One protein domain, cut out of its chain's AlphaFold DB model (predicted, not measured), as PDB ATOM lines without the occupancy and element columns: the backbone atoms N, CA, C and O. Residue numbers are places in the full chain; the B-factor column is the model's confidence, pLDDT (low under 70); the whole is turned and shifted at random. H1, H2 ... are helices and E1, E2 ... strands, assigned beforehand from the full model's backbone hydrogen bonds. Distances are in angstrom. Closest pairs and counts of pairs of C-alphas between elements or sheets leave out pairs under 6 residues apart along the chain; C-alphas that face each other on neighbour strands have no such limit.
ATOM      1  N   THR A   2     196.651 293.544 195.089       73.00
ATOM      2  CA  THR A   2     195.574 293.528 194.066       73.00
ATOM      3  C   THR A   2     195.119 292.121 193.664       73.00
ATOM      4  O   THR A   2     193.925 291.893 193.512       73.00
ATOM      5  N   ALA A   3     196.042 291.161 193.550       78.25
ATOM      6  CA  ALA A   3     195.708 289.773 193.206       78.25
ATOM      7  C   ALA A   3     194.820 289.078 194.258       78.25
ATOM      8  O   ALA A   3     193.955 288.285 193.901       78.25
ATOM      9  N   ASP A   4     194.998 289.409 195.542       82.50
ATOM     10  CA  ASP A   4     194.237 288.816 196.648       82.50
ATOM     11  C   ASP A   4     192.763 289.241 196.602       82.50
ATOM     12  O   ASP A   4     191.877 288.405 196.767       82.50
ATOM     13  N   PHE A   5     192.501 290.512 196.278       84.12
ATOM     14  CA  PHE A   5     191.142 291.028 196.086       84.12
ATOM     15  C   PHE A   5     190.465 290.437 194.845       84.12
ATOM     16  O   PHE A   5     189.294 290.080 194.904       84.12
ATOM     17  N   ILE A   6     191.199 290.272 193.736       80.31
ATOM     18  CA  ILE A   6     190.670 289.607 192.531       80.31
ATOM     19  C   ILE A   6     190.266 288.167 192.862       80.31
ATOM     20  O   ILE A   6     189.165 287.737 192.527       80.31
ATOM     21  N   ARG A   7     191.132 287.430 193.568       81.56
ATOM     22  CA  ARG A   7     190.844 286.060 193.997       81.56
ATOM     23  C   ARG A   7     189.613 285.993 194.901       81.56
ATOM     24  O   ARG A   7     188.802 285.087 194.736       81.56
ATOM     25  N   GLU A   8     189.479 286.917 195.848       81.56
ATOM     26  CA  GLU A   8     188.318 286.969 196.739       81.56
ATOM     27  C   GLU A   8     187.014 287.211 195.965       81.56
ATOM     28  O   GLU A   8     186.041 286.491 196.191       81.56
ATOM     29  N   CYS A   9     187.022 288.148 195.011       78.31
ATOM     30  CA  CYS A   9     185.878 288.430 194.145       78.31
ATOM     31  C   CYS A   9     185.473 287.237 193.268       78.31
ATOM     32  O   CYS A   9     184.290 287.086 192.991       78.31
ATOM     33  N   ILE A  10     186.427 286.404 192.833       80.44
ATOM     34  CA  ILE A  10     186.144 285.207 192.026       80.44
ATOM     35  C   ILE A  10     185.615 284.064 192.906       80.44
ATOM     36  O   ILE A  10     184.613 283.453 192.567       80.44
ATOM     37  N   LEU A  11     186.256 283.773 194.045       76.94
ATOM     38  CA  LEU A  11     185.950 282.579 194.850       76.94
ATOM     39  C   LEU A  11     184.688 282.683 195.717       76.94
ATOM     40  O   LEU A  11     184.205 281.653 196.190       76.94
ATOM     41  N   ARG A  12     184.191 283.892 196.000       70.31
ATOM     42  CA  ARG A  12     183.078 284.122 196.945       70.31
ATOM     43  C   ARG A  12     181.765 284.544 196.286       70.31
ATOM     44  O   ARG A  12     180.830 284.893 197.002       70.31
ATOM     45  N   ASP A  13     181.688 284.527 194.961       65.88
ATOM     46  CA  ASP A  13     180.491 284.964 194.243       65.88
ATOM     47  C   ASP A  13     179.476 283.819 194.059       65.88
ATOM     48  O   ASP A  13     179.899 282.681 193.861       65.88
ATOM     49  N   PRO A  14     178.158 284.060 194.156       69.56
ATOM     50  CA  PRO A  14     177.141 283.104 193.715       69.56
ATOM     51  C   PRO A  14     177.000 283.008 192.181       69.56
ATOM     52  O   PRO A  14     176.617 281.947 191.696       69.56
ATOM     53  N   ASP A  15     177.373 284.051 191.428       71.31
ATOM     54  CA  ASP A  15     177.315 284.154 189.961       71.31
ATOM     55  C   ASP A  15     178.740 284.122 189.349       71.31
ATOM     56  O   ASP A  15     179.129 284.977 188.546       71.31
ATOM     57  N   GLN A  16     179.571 283.157 189.779       73.44
ATOM     58  CA  GLN A  16     181.019 283.127 189.475       73.44
ATOM     59  C   GLN A  16     181.340 283.153 187.979       73.44
ATOM     60  O   GLN A  16     182.320 283.787 187.582       73.44
ATOM     61  N   ASP A  17     180.515 282.500 187.161       76.31
ATOM     62  CA  ASP A  17     180.785 282.306 185.738       76.31
ATOM     63  C   ASP A  17     180.757 283.637 184.965       76.31
ATOM     64  O   ASP A  17     181.696 283.939 184.230       76.31
ATOM     65  N   GLU A  18     179.766 284.507 185.204       79.31
ATOM     66  CA  GLU A  18     179.640 285.778 184.471       79.31
ATOM     67  C   GLU A  18     180.779 286.757 184.793       79.31
ATOM     68  O   GLU A  18     181.330 287.415 183.905       79.31
ATOM     69  N   ARG A  19     181.180 286.865 186.067       79.44
ATOM     70  CA  ARG A  19     182.295 287.746 186.454       79.44
ATOM     71  C   ARG A  19     183.632 287.213 185.974       79.44
ATOM     72  O   ARG A  19     184.504 288.009 185.614       79.44
ATOM     73  N   LEU A  20     183.797 285.893 185.971       82.69
ATOM     74  CA  LEU A  20     184.978 285.261 185.407       82.69
ATOM     75  C   LEU A  20     185.051 285.524 183.901       82.69
ATOM     76  O   LEU A  20     186.117 285.899 183.417       82.69
ATOM     77  N   ASP A  21     183.934 285.434 183.181       83.50
ATOM     78  CA  ASP A  21     183.870 285.744 181.754       83.50
ATOM     79  C   ASP A  21     184.245 287.199 181.458       83.50
ATOM     80  O   ASP A  21     185.049 287.450 180.558       83.50
ATOM     81  N   VAL A  22     183.745 288.160 182.244       83.44
ATOM     82  CA  VAL A  22     184.127 289.581 182.124       83.44
ATOM     83  C   VAL A  22     185.617 289.777 182.415       83.44
ATOM     84  O   VAL A  22     186.324 290.416 181.635       83.44
ATOM     85  N   PHE A  23     186.125 289.186 183.498       85.62
ATOM     86  CA  PHE A  23     187.542 289.268 183.852       85.62
ATOM     87  C   PHE A  23     188.434 288.693 182.746       85.62
ATOM     88  O   PHE A  23     189.429 289.304 182.347       85.62
ATOM     89  N   LEU A  24     188.065 287.529 182.214       86.38
ATOM     90  CA  LEU A  24     188.761 286.921 181.096       86.38
ATOM     91  C   LEU A  24     188.625 287.795 179.848       86.38
ATOM     92  O   LEU A  24     189.605 287.937 179.126       86.38
ATOM     93  N   ALA A  25     187.474 288.397 179.548       85.25
ATOM     94  CA  ALA A  25     187.295 289.251 178.371       85.25
ATOM     95  C   ALA A  25     188.323 290.395 178.307       85.25
ATOM     96  O   ALA A  25     188.871 290.650 177.232       85.25
ATOM     97  N   ASP A  26     188.673 290.975 179.456       85.62
ATOM     98  CA  ASP A  26     189.659 292.057 179.568       85.62
ATOM     99  C   ASP A  26     191.124 291.588 179.464       85.62
ATOM    100  O   ASP A  26     192.039 292.388 179.240       85.62
ATOM    101  N   MET A  27     191.389 290.284 179.583       87.81
ATOM    102  CA  MET A  27     192.741 289.740 179.450       87.81
ATOM    103  C   MET A  27     193.206 289.663 177.990       87.81
ATOM    104  O   MET A  27     192.513 289.169 177.094       87.81
ATOM    105  N   LEU A  28     194.474 290.023 177.764       87.00
ATOM    106  CA  LEU A  28     195.156 289.764 176.496       87.00
ATOM    107  C   LEU A  28     195.186 288.263 176.190       87.00
ATOM    108  O   LEU A  28     195.431 287.442 177.072       87.00
ATOM    109  N   PHE A  29     195.038 287.899 174.915       86.12
ATOM    110  CA  PHE A  29     195.054 286.493 174.489       86.12
ATOM    111  C   PHE A  29     196.316 285.745 174.938       86.12
ATOM    112  O   PHE A  29     196.215 284.655 175.483       86.12
ATOM    113  N   ALA A  30     197.492 286.365 174.799       85.69
ATOM    114  CA  ALA A  30     198.744 285.773 175.265       85.69
ATOM    115  C   ALA A  30     198.729 285.496 176.779       85.69
ATOM    116  O   ALA A  30     199.175 284.438 177.208       85.69
ATOM    117  N   ALA A  31     198.151 286.402 177.577       88.75
ATOM    118  CA  ALA A  31     198.029 286.212 179.020       88.75
ATOM    119  C   ALA A  31     197.093 285.043 179.363       88.75
ATOM    120  O   ALA A  31     197.401 284.272 180.270       88.75
ATOM    121  N   LYS A  32     195.995 284.864 178.610       90.94
ATOM    122  CA  LYS A  32     195.110 283.693 178.742       90.94
ATOM    123  C   LYS A  32     195.855 282.395 178.445       90.94
ATOM    124  O   LYS A  32     195.771 281.462 179.234       90.94
ATOM    125  N   CYS A  33     196.602 282.343 177.340       90.94
ATOM    126  CA  CYS A  33     197.374 281.159 176.963       90.94
ATOM    127  C   CYS A  33     198.407 280.800 178.035       90.94
ATOM    128  O   CYS A  33     198.431 279.658 178.478       90.94
ATOM    129  N   THR A  34     199.204 281.764 178.505       90.56
ATOM    130  CA  THR A  34     200.197 281.524 179.564       90.56
ATOM    131  C   THR A  34     199.548 281.034 180.857       90.56
ATOM    132  O   THR A  34     200.001 280.045 181.428       90.56
ATOM    133  N   ALA A  35     198.462 281.677 181.303       91.88
ATOM    134  CA  ALA A  35     197.735 281.235 182.491       91.88
ATOM    135  C   ALA A  35     197.222 279.795 182.329       91.88
ATOM    136  O   ALA A  35     197.398 278.976 183.227       91.88
ATOM    137  N   LEU A  36     196.660 279.467 181.164       93.38
ATOM    138  CA  LEU A  36     196.160 278.129 180.870       93.38
ATOM    139  C   LEU A  36     197.275 277.074 180.843       93.38
ATOM    140  O   LEU A  36     197.084 275.990 181.382       93.38
ATOM    141  N   MET A  37     198.446 277.379 180.273       94.38
ATOM    142  CA  MET A  37     199.585 276.448 180.267       94.38
ATOM    143  C   MET A  37     200.110 276.185 181.678       94.38
ATOM    144  O   MET A  37     200.425 275.044 182.002       94.38
ATOM    145  N   HIS A  38     200.148 277.205 182.543       93.56
ATOM    146  CA  HIS A  38     200.494 277.008 183.952       93.56
ATOM    147  C   HIS A  38     199.479 276.112 184.667       93.56
ATOM    148  O   HIS A  38     199.882 275.204 185.391       93.56
ATOM    149  N   LEU A  39     198.178 276.325 184.438       92.88
ATOM    150  CA  LEU A  39     197.128 275.469 184.999       92.88
ATOM    151  C   LEU A  39     197.266 274.023 184.506       92.88
ATOM    152  O   LEU A  39     197.209 273.095 185.305       92.88
ATOM    153  N   TYR A  40     197.517 273.814 183.213       94.62
ATOM    154  CA  TYR A  40     197.763 272.478 182.664       94.62
ATOM    155  C   TYR A  40     199.028 271.831 183.233       94.62
ATOM    156  O   TYR A  40     198.993 270.656 183.585       94.62
ATOM    157  N   GLY A  41     200.118 272.584 183.386       93.25
ATOM    158  CA  GLY A  41     201.332 272.100 184.044       93.25
ATOM    159  C   GLY A  41     201.062 271.637 185.475       93.25
ATOM    160  O   GLY A  41     201.447 270.532 185.842       93.25
ATOM    161  N   GLN A  42     200.306 272.420 186.249       91.69
ATOM    162  CA  GLN A  42     199.896 272.033 187.603       91.69
ATOM    163  C   GLN A  42     199.049 270.758 187.613       91.69
ATOM    164  O   GLN A  42     199.247 269.899 188.469       91.69
ATOM    165  N   VAL A  43     198.121 270.602 186.666       90.25
ATOM    166  CA  VAL A  43     197.314 269.377 186.547       90.25
ATOM    167  C   VAL A  43     198.200 268.162 186.255       90.25
ATOM    168  O   VAL A  43     198.019 267.123 186.887       90.25
ATOM    169  N   VAL A  44     199.184 268.292 185.360       91.94
ATOM    170  CA  VAL A  44     200.154 267.223 185.056       91.94
ATOM    171  C   VAL A  44     200.984 266.840 186.286       91.94
ATOM    172  O   VAL A  44     201.239 265.657 186.486       91.94
ATOM    173  N   GLU A  45     201.373 267.804 187.123       90.25
ATOM    174  CA  GLU A  45     202.165 267.554 188.339       90.25
ATOM    175  C   GLU A  45     201.350 266.941 189.489       90.25
ATOM    176  O   GLU A  45     201.875 266.156 190.279       90.25
ATOM    177  N   THR A  46     200.080 267.328 189.619       88.38
ATOM    178  CA  THR A  46     199.229 266.975 190.773       88.38
ATOM    179  C   THR A  46     198.383 265.724 190.558       88.38
ATOM    180  O   THR A  46     197.884 265.142 191.522       88.38
ATOM    181  N   THR A  47     198.237 265.288 189.309       85.25
ATOM    182  CA  THR A  47     197.486 264.087 188.928       85.25
ATOM    183  C   THR A  47     198.447 262.907 188.755       85.25
ATOM    184  O   THR A  47     199.601 263.121 188.377       85.25
ATOM    185  N   PRO A  48     198.024 261.648 188.996       82.25
ATOM    186  CA  PRO A  48     198.856 260.490 188.692       82.25
ATOM    187  C   PRO A  48     199.421 260.526 187.260       82.25
ATOM    188  O   PRO A  48     198.738 261.019 186.355       82.25
ATOM    189  N   PRO A  49     200.632 259.978 187.032       78.56
ATOM    190  CA  PRO A  49     201.246 259.956 185.710       78.56
ATOM    191  C   PRO A  49     200.291 259.360 184.674       78.56
ATOM    192  O   PRO A  49     199.868 258.209 184.791       78.56
ATOM    193  N   GLY A  50     199.942 260.162 183.670       78.12
ATOM    194  CA  GLY A  50     199.002 259.791 182.620       78.12
ATOM    195  C   GLY A  50     199.584 259.968 181.223       78.12
ATOM    196  O   GLY A  50     200.798 260.001 181.023       78.12
ATOM    197  N   LYS A  51     198.697 260.045 180.227       82.62
ATOM    198  CA  LYS A  51     199.082 260.176 178.813       82.62
ATOM    199  C   LYS A  51     199.522 261.593 178.445       82.62
ATOM    200  O   LYS A  51     200.241 261.747 177.464       82.62
ATOM    201  N   VAL A  52     199.068 262.606 179.184       90.12
ATOM    202  CA  VAL A  52     199.446 264.006 178.981       90.12
ATOM    203  C   VAL A  52     200.658 264.325 179.850       90.12
ATOM    204  O   VAL A  52     200.614 264.178 181.072       90.12
ATOM    205  N   THR A  53     201.732 264.776 179.207       92.25
ATOM    206  CA  THR A  53     203.006 265.140 179.839       92.25
ATOM    207  C   THR A  53     203.319 266.629 179.672       92.25
ATOM    208  O   THR A  53     202.695 267.329 178.868       92.25
ATOM    209  N   HIS A  54     204.346 267.117 180.379       92.44
ATOM    210  CA  HIS A  54     204.862 268.478 180.185       92.44
ATOM    211  C   HIS A  54     205.320 268.741 178.749       92.44
ATOM    212  O   HIS A  54     205.150 269.853 178.256       92.44
ATOM    213  N   ASP A  55     205.836 267.736 178.040       93.56
ATOM    214  CA  ASP A  55     206.206 267.895 176.631       93.56
ATOM    215  C   ASP A  55     204.983 268.179 175.758       93.56
ATOM    216  O   ASP A  55     205.061 268.980 174.825       93.56
ATOM    217  N   ASN A  56     203.829 267.583 176.081       93.81
ATOM    218  CA  ASN A  56     202.589 267.883 175.374       93.81
ATOM    219  C   ASN A  56     202.091 269.305 175.679       93.81
ATOM    220  O   ASN A  56     201.651 269.989 174.758       93.81
ATOM    221  N   VAL A  57     202.203 269.766 176.932       94.19
ATOM    222  CA  VAL A  57     201.874 271.155 177.313       94.19
ATOM    223  C   VAL A  57     202.786 272.144 176.577       94.19
ATOM    224  O   VAL A  57     202.302 273.093 175.967       94.19
ATOM    225  N   ASN A  58     204.096 271.885 176.548       94.25
ATOM    226  CA  ASN A  58     205.080 272.725 175.862       94.25
ATOM    227  C   ASN A  58     204.859 272.764 174.341       94.25
ATOM    228  O   ASN A  58     205.083 273.794 173.701       94.25
ATOM    229  N   ALA A  59     204.445 271.647 173.737       94.56
ATOM    230  CA  ALA A  59     204.095 271.605 172.321       94.56
ATOM    231  C   ALA A  59     202.868 272.483 172.028       94.56
ATOM    232  O   ALA A  59     202.924 273.320 171.126       94.56
ATOM    233  N   LEU A  60     201.814 272.359 172.841       95.50
ATOM    234  CA  LEU A  60     200.613 273.181 172.721       95.50
ATOM    235  C   LEU A  60     200.921 274.671 172.916       95.50
ATOM    236  O   LEU A  60     200.432 275.504 172.157       95.50
ATOM    237  N   GLU A  61     201.767 275.018 173.888       94.38
ATOM    238  CA  GLU A  61     202.184 276.401 174.118       94.38
ATOM    239  C   GLU A  61     202.803 277.017 172.857       94.38
ATOM    240  O   GLU A  61     202.428 278.120 172.457       94.38
ATOM    241  N   ARG A  62     203.706 276.296 172.180       93.94
ATOM    242  CA  ARG A  62     204.333 276.769 170.934       93.94
ATOM    243  C   ARG A  62     203.296 277.031 169.843       93.94
ATOM    244  O   ARG A  62     203.371 278.072 169.185       93.94
ATOM    245  N   THR A  63     202.321 276.135 169.683       94.69
ATOM    246  CA  THR A  63     201.210 276.312 168.737       94.69
ATOM    247  C   THR A  63     200.399 277.564 169.074       94.69
ATOM    248  O   THR A  63     200.164 278.411 168.209       94.69
ATOM    249  N   LEU A  64     200.024 277.742 170.343       94.06
ATOM    250  CA  LEU A  64     199.224 278.884 170.789       94.06
ATOM    251  C   LEU A  64     199.970 280.216 170.667       94.06
ATOM    252  O   LEU A  64     199.353 281.228 170.335       94.06
ATOM    253  N   VAL A  65     201.285 280.232 170.891       91.81
ATOM    254  CA  VAL A  65     202.125 281.425 170.710       91.81
ATOM    255  C   VAL A  65     202.165 281.853 169.242       91.81
ATOM    256  O   VAL A  65     202.000 283.041 168.947       91.81
ATOM    257  N   GLU A  66     202.337 280.914 168.308       92.44
ATOM    258  CA  GLU A  66     202.305 281.249 166.880       92.44
ATOM    259  C   GLU A  66     200.892 281.668 166.442       92.44
ATOM    260  O   GLU A  66     200.736 282.678 165.754       92.44
ATOM    261  N   CYS A  67     199.850 280.987 166.930       93.50
ATOM    262  CA  CYS A  67     198.456 281.367 166.688       93.50
ATOM    263  C   CYS A  67     198.158 282.790 167.196       93.50
ATOM    264  O   CYS A  67     197.590 283.605 166.468       93.50
ATOM    265  N   ALA A  68     198.616 283.142 168.404       89.88
ATOM    266  CA  ALA A  68     198.487 284.488 168.967       89.88
ATOM    267  C   ALA A  68     199.119 285.547 168.062       89.88
ATOM    268  O   ALA A  68     198.542 286.611 167.827       89.88
ATOM    269  N   LYS A  69     200.321 285.258 167.560       88.75
ATOM    270  CA  LYS A  69     201.073 286.150 166.680       88.75
ATOM    271  C   LYS A  69     200.347 286.367 165.355       88.75
ATOM    272  O   LYS A  69     200.169 287.524 164.978       88.75
ATOM    273  N   LEU A  70     199.898 285.297 164.698       90.31
ATOM    274  CA  LEU A  70     199.145 285.383 163.445       90.31
ATOM    275  C   LEU A  70     197.825 286.132 163.655       90.31
ATOM    276  O   LEU A  70     197.564 287.122 162.974       90.31
ATOM    277  N   ARG A  71     197.035 285.754 164.667       89.38
ATOM    278  CA  ARG A  71     195.760 286.414 164.987       89.38
ATOM    279  C   ARG A  71     195.931 287.914 165.216       89.38
ATOM    280  O   ARG A  71     195.152 288.706 164.695       89.38
ATOM    281  N   ASN A  72     196.935 288.310 165.995       86.00
ATOM    282  CA  ASN A  72     197.192 289.718 166.282       86.00
ATOM    283  C   ASN A  72     197.683 290.472 165.043       86.00
ATOM    284  O   ASN A  72     197.330 291.634 164.863       86.00
ATOM    285  N   GLU A  73     198.479 289.832 164.183       84.88
ATOM    286  CA  GLU A  73     198.883 290.422 162.909       84.88
ATOM    287  C   GLU A  73     197.668 290.725 162.026       84.88
ATOM    288  O   GLU A  73     197.560 291.842 161.524       84.88
ATOM    289  N   TYR A  74     196.725 289.786 161.907       85.94
ATOM    290  CA  TYR A  74     195.506 290.000 161.130       85.94
ATOM    291  C   TYR A  74     194.554 291.014 161.776       85.94
ATOM    292  O   TYR A  74     194.036 291.894 161.093       85.94
ATOM    293  N   ALA A  75     194.355 290.954 163.093       83.56
ATOM    294  CA  ALA A  75     193.433 291.845 163.802       83.56
ATOM    295  C   ALA A  75     193.887 293.316 163.822       83.56
ATOM    296  O   ALA A  75     193.055 294.217 163.899       83.56
ATOM    297  N   HIS A  76     195.198 293.572 163.770       81.50
ATOM    298  CA  HIS A  76     195.764 294.927 163.781       81.50
ATOM    299  C   HIS A  76     196.188 295.433 162.400       81.50
ATOM    300  O   HIS A  76     196.702 296.550 162.284       81.50
ATOM    301  N   ALA A  77     195.998 294.622 161.365       82.69
ATOM    302  CA  ALA A  77     196.238 295.023 159.998       82.69
ATOM    303  C   ALA A  77     195.127 295.946 159.477       82.69
ATOM    304  O   ALA A  77     193.947 295.797 159.786       82.69
ATOM    305  N   ASP A  78     195.537 296.928 158.684       81.25
ATOM    306  CA  ASP A  78     194.659 297.923 158.088       81.25
ATOM    307  C   ASP A  78     194.146 297.430 156.731       81.25
ATOM    308  O   ASP A  78     194.765 297.659 155.691       81.25
ATOM    309  N   TRP A  79     193.036 296.690 156.759       79.56
ATOM    310  CA  TRP A  79     192.449 296.056 155.571       79.56
ATOM    311  C   TRP A  79     191.707 297.035 154.644       79.56
ATOM    312  O   TRP A  79     191.240 296.643 153.572       79.56
ATOM    313  N   ILE A  80     191.565 298.307 155.030       75.75
ATOM    314  CA  ILE A  80     190.754 299.279 154.291       75.75
ATOM    315  C   ILE A  80     191.448 299.669 152.977       75.75
ATOM    316  O   ILE A  80     192.608 300.073 152.956       75.75
ATOM    317  N   GLY A  81     190.711 299.596 151.861       65.00
ATOM    318  CA  GLY A  81     191.185 300.056 150.546       65.00
ATOM    319  C   GLY A  81     192.161 299.110 149.837       65.00
ATOM    320  O   GLY A  81     192.847 299.525 148.901       65.00
ATOM    321  N   LEU A  82     192.226 297.848 150.266       69.38
ATOM    322  CA  LEU A  82     193.085 296.820 149.686       69.38
ATOM    323  C   LEU A  82     192.810 296.587 148.194       69.38
ATOM    324  O   LEU A  82     191.684 296.307 147.786       69.38
ATOM    325  N   ARG A  83     193.871 296.639 147.385       64.25
ATOM    326  CA  ARG A  83     193.892 296.102 146.017       64.25
ATOM    327  C   ARG A  83     194.733 294.831 145.994       64.25
ATOM    328  O   ARG A  83     195.643 294.679 146.813       64.25
ATOM    329  N   GLN A  84     194.466 293.954 145.031       61.59
ATOM    330  CA  GLN A  84     195.282 292.766 144.780       61.59
ATOM    331  C   GLN A  84     196.771 293.169 144.702       61.59
ATOM    332  O   GLN A  84     197.107 294.169 144.071       61.59
ATOM    333  N   GLU A  85     197.638 292.446 145.422       65.06
ATOM    334  CA  GLU A  85     199.083 292.710 145.579       65.06
ATOM    335  C   GLU A  85     199.526 293.943 146.396       65.06
ATOM    336  O   GLU A  85     200.724 294.245 146.451       65.06
ATOM    337  N   SER A  86     198.617 294.640 147.078       67.38
ATOM    338  CA  SER A  86     198.980 295.824 147.871       67.38
ATOM    339  C   SER A  86     199.674 295.479 149.192       67.38
ATOM    340  O   SER A  86     199.401 294.463 149.834       67.38
ATOM    341  N   PHE A  87     200.565 296.367 149.629       73.62
ATOM    342  CA  PHE A  87     201.157 296.313 150.961       73.62
ATOM    343  C   PHE A  87     200.153 296.803 152.008       73.62
ATOM    344  O   PHE A  87     199.663 297.927 151.927       73.62
ATOM    345  N   VAL A  88     199.899 295.985 153.025       78.25
ATOM    346  CA  VAL A  88     198.988 296.292 154.133       78.25
ATOM    347  C   VAL A  88     199.789 296.766 155.331       78.25
ATOM    348  O   VAL A  88     200.808 296.171 155.693       78.25
ATOM    349  N   ARG A  89     199.338 297.845 155.969       76.25
ATOM    350  CA  ARG A  89     199.931 298.321 157.218       76.25
ATOM    351  C   ARG A  89     199.540 297.369 158.348       76.25
ATOM    352  O   ARG A  89     198.365 297.244 158.646       76.25
ATOM    353  N   VAL A  90     200.519 296.746 159.000       77.25
ATOM    354  CA  VAL A  90     200.298 295.757 160.078       77.25
ATOM    355  C   VAL A  90     200.647 296.283 161.468       77.25
ATOM    356  O   VAL A  90     200.287 295.689 162.479       77.25
ATOM    357  N   LYS A  91     201.416 297.376 161.552       78.06
ATOM    358  CA  LYS A  91     201.800 297.975 162.836       78.06
ATOM    359  C   LYS A  91     202.171 299.441 162.683       78.06
ATOM    360  O   LYS A  91     202.864 299.808 161.735       78.06
ATOM    361  N   SER A  92     201.813 300.247 163.673       77.75
ATOM    362  CA  SER A  92     202.318 301.611 163.847       77.75
ATOM    363  C   SER A  92     203.212 301.663 165.085       77.75
ATOM    364  O   SER A  92     202.868 301.127 166.134       77.75
ATOM    365  N   LEU A  93     204.390 302.266 164.956       79.56
ATOM    366  CA  LEU A  93     205.403 302.382 166.001       79.56
ATOM    367  C   LEU A  93     205.784 303.851 166.154       79.56
ATOM    368  O   LEU A  93     206.357 304.441 165.239       79.56
ATOM    369  N   SER A  94     205.516 304.430 167.320       79.44
ATOM    370  CA  SER A  94     206.063 305.742 167.668       79.44
ATOM    371  C   SER A  94     207.515 305.575 168.120       79.44
ATOM    372  O   SER A  94     207.809 304.773 169.008       79.44
ATOM    373  N   LYS A  95     208.448 306.288 167.482       83.44
ATOM    374  CA  LYS A  95     209.869 306.330 167.863       83.44
ATOM    375  C   LYS A  95     210.302 307.785 168.050       83.44
ATOM    376  O   LYS A  95     209.649 308.698 167.559       83.44
ATOM    377  N   LYS A  96     211.468 308.014 168.674       78.62
ATOM    378  CA  LYS A  96     212.033 309.364 168.909       78.62
ATOM    379  C   LYS A  96     212.116 310.260 167.654       78.62
ATOM    380  O   LYS A  96     212.189 311.469 167.795       78.62
ATOM    381  N   ARG A  97     212.131 309.679 166.446       80.88
ATOM    382  CA  ARG A  97     212.194 310.392 165.153       80.88
ATOM    383  C   ARG A  97     210.852 310.472 164.405       80.88
ATOM    384  O   ARG A  97     210.849 310.820 163.233       80.88
ATOM    385  N   GLY A  98     209.736 310.130 165.049       84.88
ATOM    386  CA  GLY A  98     208.397 310.204 164.460       84.88
ATOM    387  C   GLY A  98     207.658 308.867 164.420       84.88
ATOM    388  O   GLY A  98     208.042 307.893 165.075       84.88
ATOM    389  N   LEU A  99     206.569 308.843 163.650       83.75
ATOM    390  CA  LEU A  99     205.689 307.689 163.491       83.75
ATOM    391  C   LEU A  99     206.181 306.797 162.343       83.75
ATOM    392  O   LEU A  99     206.324 307.248 161.212       83.75
ATOM    393  N   PHE A 100     206.430 305.522 162.634       81.94
ATOM    394  CA  PHE A 100     206.851 304.522 161.656       81.94
ATOM    395  C   PHE A 100     205.739 303.503 161.440       81.94
ATOM    396  O   PHE A 100     205.167 302.987 162.400       81.94
ATOM    397  N   HIS A 101     205.482 303.152 160.186       81.69
ATOM    398  CA  HIS A 101     204.505 302.131 159.825       81.69
ATOM    399  C   HIS A 101     205.219 300.901 159.266       81.69
ATOM    400  O   HIS A 101     206.086 301.017 158.399       81.69
ATOM    401  N   LYS A 102     204.870 299.717 159.773       78.62
ATOM    402  CA  LYS A 102     205.308 298.439 159.216       78.62
ATOM    403  C   LYS A 102     204.263 297.980 158.210       78.62
ATOM    404  O   LYS A 102     203.093 297.850 158.564       78.62
ATOM    405  N   TYR A 103     204.712 297.713 156.993       78.44
ATOM    406  CA  TYR A 103     203.884 297.195 155.914       78.44
ATOM    407  C   TYR A 103     204.277 295.758 155.578       78.44
ATOM    408  O   TYR A 103     205.446 295.386 155.722       78.44
ATOM    409  N   ARG A 104     203.316 294.954 155.128       77.25
ATOM    410  CA  ARG A 104     203.538 293.582 154.672       77.25
ATOM    411  C   ARG A 104     202.717 293.311 153.417       77.25
ATOM    412  O   ARG A 104     201.565 293.724 153.334       77.25
ATOM    413  N   LYS A 105     203.318 292.632 152.440       80.81
ATOM    414  CA  LYS A 105     202.575 292.063 151.313       80.81
ATOM    415  C   LYS A 105     201.961 290.754 151.790       80.81
ATOM    416  O   LYS A 105     202.685 289.901 152.311       80.81
ATOM    417  N   PHE A 106     200.652 290.629 151.645       75.31
ATOM    418  CA  PHE A 106     199.948 289.395 151.949       75.31
ATOM    419  C   PHE A 106     199.720 288.618 150.655       75.31
ATOM    420  O   PHE A 106     199.300 289.180 149.645       75.31
ATOM    421  N   ASP A 107     200.068 287.340 150.698       82.56
ATOM    422  CA  ASP A 107     199.776 286.367 149.654       82.56
ATOM    423  C   ASP A 107     198.513 285.609 150.065       82.56
ATOM    424  O   ASP A 107     198.419 285.174 151.213       82.56
ATOM    425  N   LEU A 108     197.547 285.478 149.154       82.31
ATOM    426  CA  LEU A 108     196.235 284.910 149.464       82.31
ATOM    427  C   LEU A 108     196.360 283.458 149.939       82.31
ATOM    428  O   LEU A 108     195.787 283.112 150.966       82.31
ATOM    429  N   ALA A 109     197.188 282.654 149.266       85.81
ATOM    430  CA  ALA A 109     197.417 281.260 149.644       85.81
ATOM    431  C   ALA A 109     198.012 281.146 151.057       85.81
ATOM    432  O   ALA A 109     197.637 280.281 151.847       85.81
ATOM    433  N   ARG A 110     198.919 282.063 151.409       86.19
ATOM    434  CA  ARG A 110     199.472 282.143 152.762       86.19
ATOM    435  C   ARG A 110     198.433 282.587 153.791       86.19
ATOM    436  O   ARG A 110     198.435 282.062 154.897       86.19
ATOM    437  N   MET A 111     197.576 283.550 153.454       87.00
ATOM    438  CA  MET A 111     196.508 283.993 154.353       87.00
ATOM    439  C   MET A 111     195.524 282.864 154.648       87.00
ATOM    440  O   MET A 111     195.157 282.676 155.802       87.00
ATOM    441  N   GLU A 112     195.128 282.105 153.625       89.81
ATOM    442  CA  GLU A 112     194.272 280.926 153.777       89.81
ATOM    443  C   GLU A 112     194.928 279.895 154.703       89.81
ATOM    444  O   GLU A 112     194.319 279.492 155.693       89.81
ATOM    445  N   ALA A 113     196.204 279.571 154.471       92.69
ATOM    446  CA  ALA A 113     196.953 278.656 155.331       92.69
ATOM    447  C   ALA A 113     197.061 279.149 156.787       92.69
ATOM    448  O   ALA A 113     196.929 278.357 157.719       92.69
ATOM    449  N   ASP A 114     197.279 280.450 157.005       93.06
ATOM    450  CA  ASP A 114     197.358 281.022 158.350       93.06
ATOM    451  C   ASP A 114     195.985 280.995 159.059       93.06
ATOM    452  O   ASP A 114     195.916 280.729 160.261       93.06
ATOM    453  N   VAL A 115     194.884 281.243 158.337       91.38
ATOM    454  CA  VAL A 115     193.515 281.139 158.876       91.38
ATOM    455  C   VAL A 115     193.187 279.693 159.242       91.38
ATOM    456  O   VAL A 115     192.664 279.440 160.333       91.38
ATOM    457  N   ASP A 116     193.540 278.744 158.377       95.00
ATOM    458  CA  ASP A 116     193.376 277.318 158.646       95.00
ATOM    459  C   ASP A 116     194.201 276.883 159.859       95.00
ATOM    460  O   ASP A 116     193.687 276.181 160.730       95.00
ATOM    461  N   PHE A 117     195.440 277.363 159.986       95.75
ATOM    462  CA  PHE A 117     196.276 277.111 161.157       95.75
ATOM    463  C   PHE A 117     195.646 277.657 162.447       95.75
ATOM    464  O   PHE A 117     195.622 276.960 163.464       95.75
ATOM    465  N   ILE A 118     195.099 278.879 162.428       93.50
ATOM    466  CA  ILE A 118     194.406 279.464 163.588       93.50
ATOM    467  C   ILE A 118     193.209 278.594 163.992       93.50
ATOM    468  O   ILE A 118     193.011 278.328 165.182       93.50
ATOM    469  N   ARG A 119     192.425 278.127 163.015       93.62
ATOM    470  CA  ARG A 119     191.284 277.237 163.259       93.62
ATOM    471  C   ARG A 119     191.732 275.901 163.851       93.62
ATOM    472  O   ARG A 119     191.205 275.498 164.882       93.62
ATOM    473  N   GLN A 120     192.724 275.255 163.244       95.50
ATOM    474  CA  GLN A 120     193.263 273.979 163.718       95.50
ATOM    475  C   GLN A 120     193.849 274.098 165.126       95.50
ATOM    476  O   GLN A 120     193.612 273.230 165.955       95.50
ATOM    477  N   SER A 121     194.529 275.207 165.436       94.81
ATOM    478  CA  SER A 121     195.072 275.472 166.776       94.81
ATOM    479  C   SER A 121     193.978 275.517 167.848       94.81
ATOM    480  O   SER A 121     194.187 275.072 168.976       94.81
ATOM    481  N   ARG A 122     192.801 276.067 167.519       92.50
ATOM    482  CA  ARG A 122     191.646 276.077 168.429       92.50
ATOM    483  C   ARG A 122     191.118 274.662 168.652       92.50
ATOM    484  O   ARG A 122     190.850 274.291 169.791       92.50
ATOM    485  N   ASP A 123     190.971 273.898 167.577       94.62
ATOM    486  CA  ASP A 123     190.452 272.533 167.644       94.62
ATOM    487  C   ASP A 123     191.439 271.619 168.414       94.62
ATOM    488  O   ASP A 123     191.027 270.824 169.258       94.62
ATOM    489  N   GLU A 124     192.751 271.810 168.232       95.12
ATOM    490  CA  GLU A 124     193.804 271.141 169.009       95.12
ATOM    491  C   GLU A 124     193.754 271.518 170.495       95.12
ATOM    492  O   GLU A 124     193.866 270.640 171.354       95.12
ATOM    493  N   LEU A 125     193.551 272.801 170.815       95.12
ATOM    494  CA  LEU A 125     193.397 273.258 172.195       95.12
ATOM    495  C   LEU A 125     192.198 272.593 172.877       95.12
ATOM    496  O   LEU A 125     192.318 272.161 174.024       95.12
ATOM    497  N   GLN A 126     191.065 272.487 172.180       94.31
ATOM    498  CA  GLN A 126     189.881 271.809 172.701       94.31
ATOM    499  C   GLN A 126     190.157 270.318 172.938       94.31
ATOM    500  O   GLN A 126     189.951 269.828 174.046       94.31
ATOM    501  N   ALA A 127     190.707 269.611 171.950       94.38
ATOM    502  CA  ALA A 127     191.041 268.193 172.092       94.38
ATOM    503  C   ALA A 127     192.110 267.941 173.174       94.38
ATOM    504  O   ALA A 127     192.154 266.886 173.807       94.38
ATOM    505  N   PHE A 128     193.025 268.886 173.395       95.00
ATOM    506  CA  PHE A 128     193.958 268.828 174.516       95.00
ATOM    507  C   PHE A 128     193.250 269.033 175.856       95.00
ATOM    508  O   PHE A 128     193.533 268.301 176.803       95.00
ATOM    509  N   HIS A 129     192.335 270.002 175.931       94.19
ATOM    510  CA  HIS A 129     191.543 270.271 177.127       94.19
ATOM    511  C   HIS A 129     190.737 269.044 177.559       94.19
ATOM    512  O   HIS A 129     190.759 268.673 178.726       94.19
ATOM    513  N   GLU A 130     190.085 268.370 176.615       92.81
ATOM    514  CA  GLU A 130     189.359 267.126 176.886       92.81
ATOM    515  C   GLU A 130     190.307 266.069 177.476       92.81
ATOM    516  O   GLU A 130     190.110 265.620 178.601       92.81
ATOM    517  N   ARG A 131     191.437 265.790 176.809       92.19
ATOM    518  CA  ARG A 131     192.423 264.802 177.286       92.19
ATOM    519  C   ARG A 131     192.977 265.095 178.680       92.19
ATOM    520  O   ARG A 131     193.211 264.163 179.449       92.19
ATOM    521  N   ILE A 132     193.258 266.361 178.996       91.56
ATOM    522  CA  ILE A 132     193.818 266.711 180.305       91.56
ATOM    523  C   ILE A 132     192.754 266.647 181.406       91.56
ATOM    524  O   ILE A 132     193.066 266.233 182.521       91.56
ATOM    525  N   MET A 133     191.499 266.981 181.093       90.88
ATOM    526  CA  MET A 133     190.377 266.825 182.021       90.88
ATOM    527  C   MET A 133     190.047 265.350 182.265       90.88
ATOM    528  O   MET A 133     189.783 264.973 183.407       90.88
ATOM    529  N   ASP A 134     190.145 264.503 181.239       89.56
ATOM    530  CA  ASP A 134     189.997 263.051 181.373       89.56
ATOM    531  C   ASP A 134     191.081 262.473 182.288       89.56
ATOM    532  O   ASP A 134     190.790 261.645 183.149       89.56
ATOM    533  N   GLN A 135     192.328 262.941 182.160       87.25
ATOM    534  CA  GLN A 135     193.411 262.553 183.064       87.25
ATOM    535  C   GLN A 135     193.149 263.027 184.502       87.25
ATOM    536  O   GLN A 135     193.321 262.241 185.430       87.25
ATOM    537  N   ALA A 136     192.721 264.279 184.687       87.25
ATOM    538  CA  ALA A 136     192.492 264.882 186.002       87.25
ATOM    539  C   ALA A 136     191.312 264.262 186.768       87.25
ATOM    540  O   ALA A 136     191.387 264.082 187.983       87.25
ATOM    541  N   TYR A 137     190.219 263.948 186.068       86.12
ATOM    542  CA  TYR A 137     188.942 263.582 186.689       86.12
ATOM    543  C   TYR A 137     188.420 262.198 186.294       86.12
ATOM    544  O   TYR A 137     187.365 261.796 186.782       86.12
ATOM    545  N   GLY A 138     189.124 261.460 185.431       71.38
ATOM    546  CA  GLY A 138     188.739 260.107 185.029       71.38
ATOM    547  C   GLY A 138     187.396 260.035 184.300       71.38
ATOM    548  O   GLY A 138     186.717 259.016 184.402       71.38
TER     549      GLY A 138
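Overview. This is residues 2 to 138 of the 140 residues of an uncharacterized protein of Pelomonas sp. HMWF004 (UniProt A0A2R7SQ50). Three helices, H3, H4 and H5, form a loose up-and-down bundle, each running against the one before; the long H5 crosses H4 and meets H3 only near its last residues. The hairpin E1 and E2 sits at the opposite end of the bundle, and H1 and H2 make a corner off the first turns of H3. The printed part has 137 residues, with elements in the order H1 H2 H3 H4 E1 E2 H5, an antiparallel sheet E1 - E2, and class mostly helix. It is loose, with radius of gyration of the C-alphas 19.5 A and spans of 54 by 36 by 29 A.

Arrangement. Start at the antiparallel hairpin of E1, residues 87 to 95, and E2, residues 98 to 105, where N 90 and O 102 are within hydrogen-bond range at 2.8 A. E1 bends by 62 degrees at residue 90; Val 90 and Glu 73 are the closest C-alphas of E1 and H4, residues 54 to 75, at 6.2 A. H5, residues 108 to 137, touches H4 with residues 114 to 125 alone, opposite ways at 37 degrees, only just a steep tilt; the closest C-alphas, Cys 67 and Ile 118, are 5.4 A apart. H3, residues 29 to 46, forms a helical hairpin with H4 at a shallow tilt of 9 degrees, closest at C-alphas 41 and 54, 6.4 A. H3 touches H5 with residues 40 to 44 alone, closest at C-alphas 43 and 136, 6.6 A. H2, residues 16 to 26, is close to H3 but not clearly touching, closest at C-alphas 24 and 32, 7.5 A. H1, residues 2 to 11, and H2 only just touch, with 3 pairs of C-alphas within 8 A, and only at the corner, closest at C-alphas 10 and 16, 6.1 A. In the five helices every O i to N i+4 pair is within hydrogen-bond range.

Along the chain. Find C-alpha 2 at (195.574, 293.528, 194.066), where H1 begins. H3 spans 25.8 A, H4 30.7 A, E1 21.5 A and E2 23.1 A. H5 runs 43.5 A to C-alpha 137 at (188.942, 263.582, 186.689).

Size, cuts and confidence. The farthest C-alphas, Arg 97 and Gly 138, are 58.9 A apart. The printed part has no cut, and the link H4 to E1 is long. Look for pLDDT under 70 at residues 13 to 14 and 81 to 86.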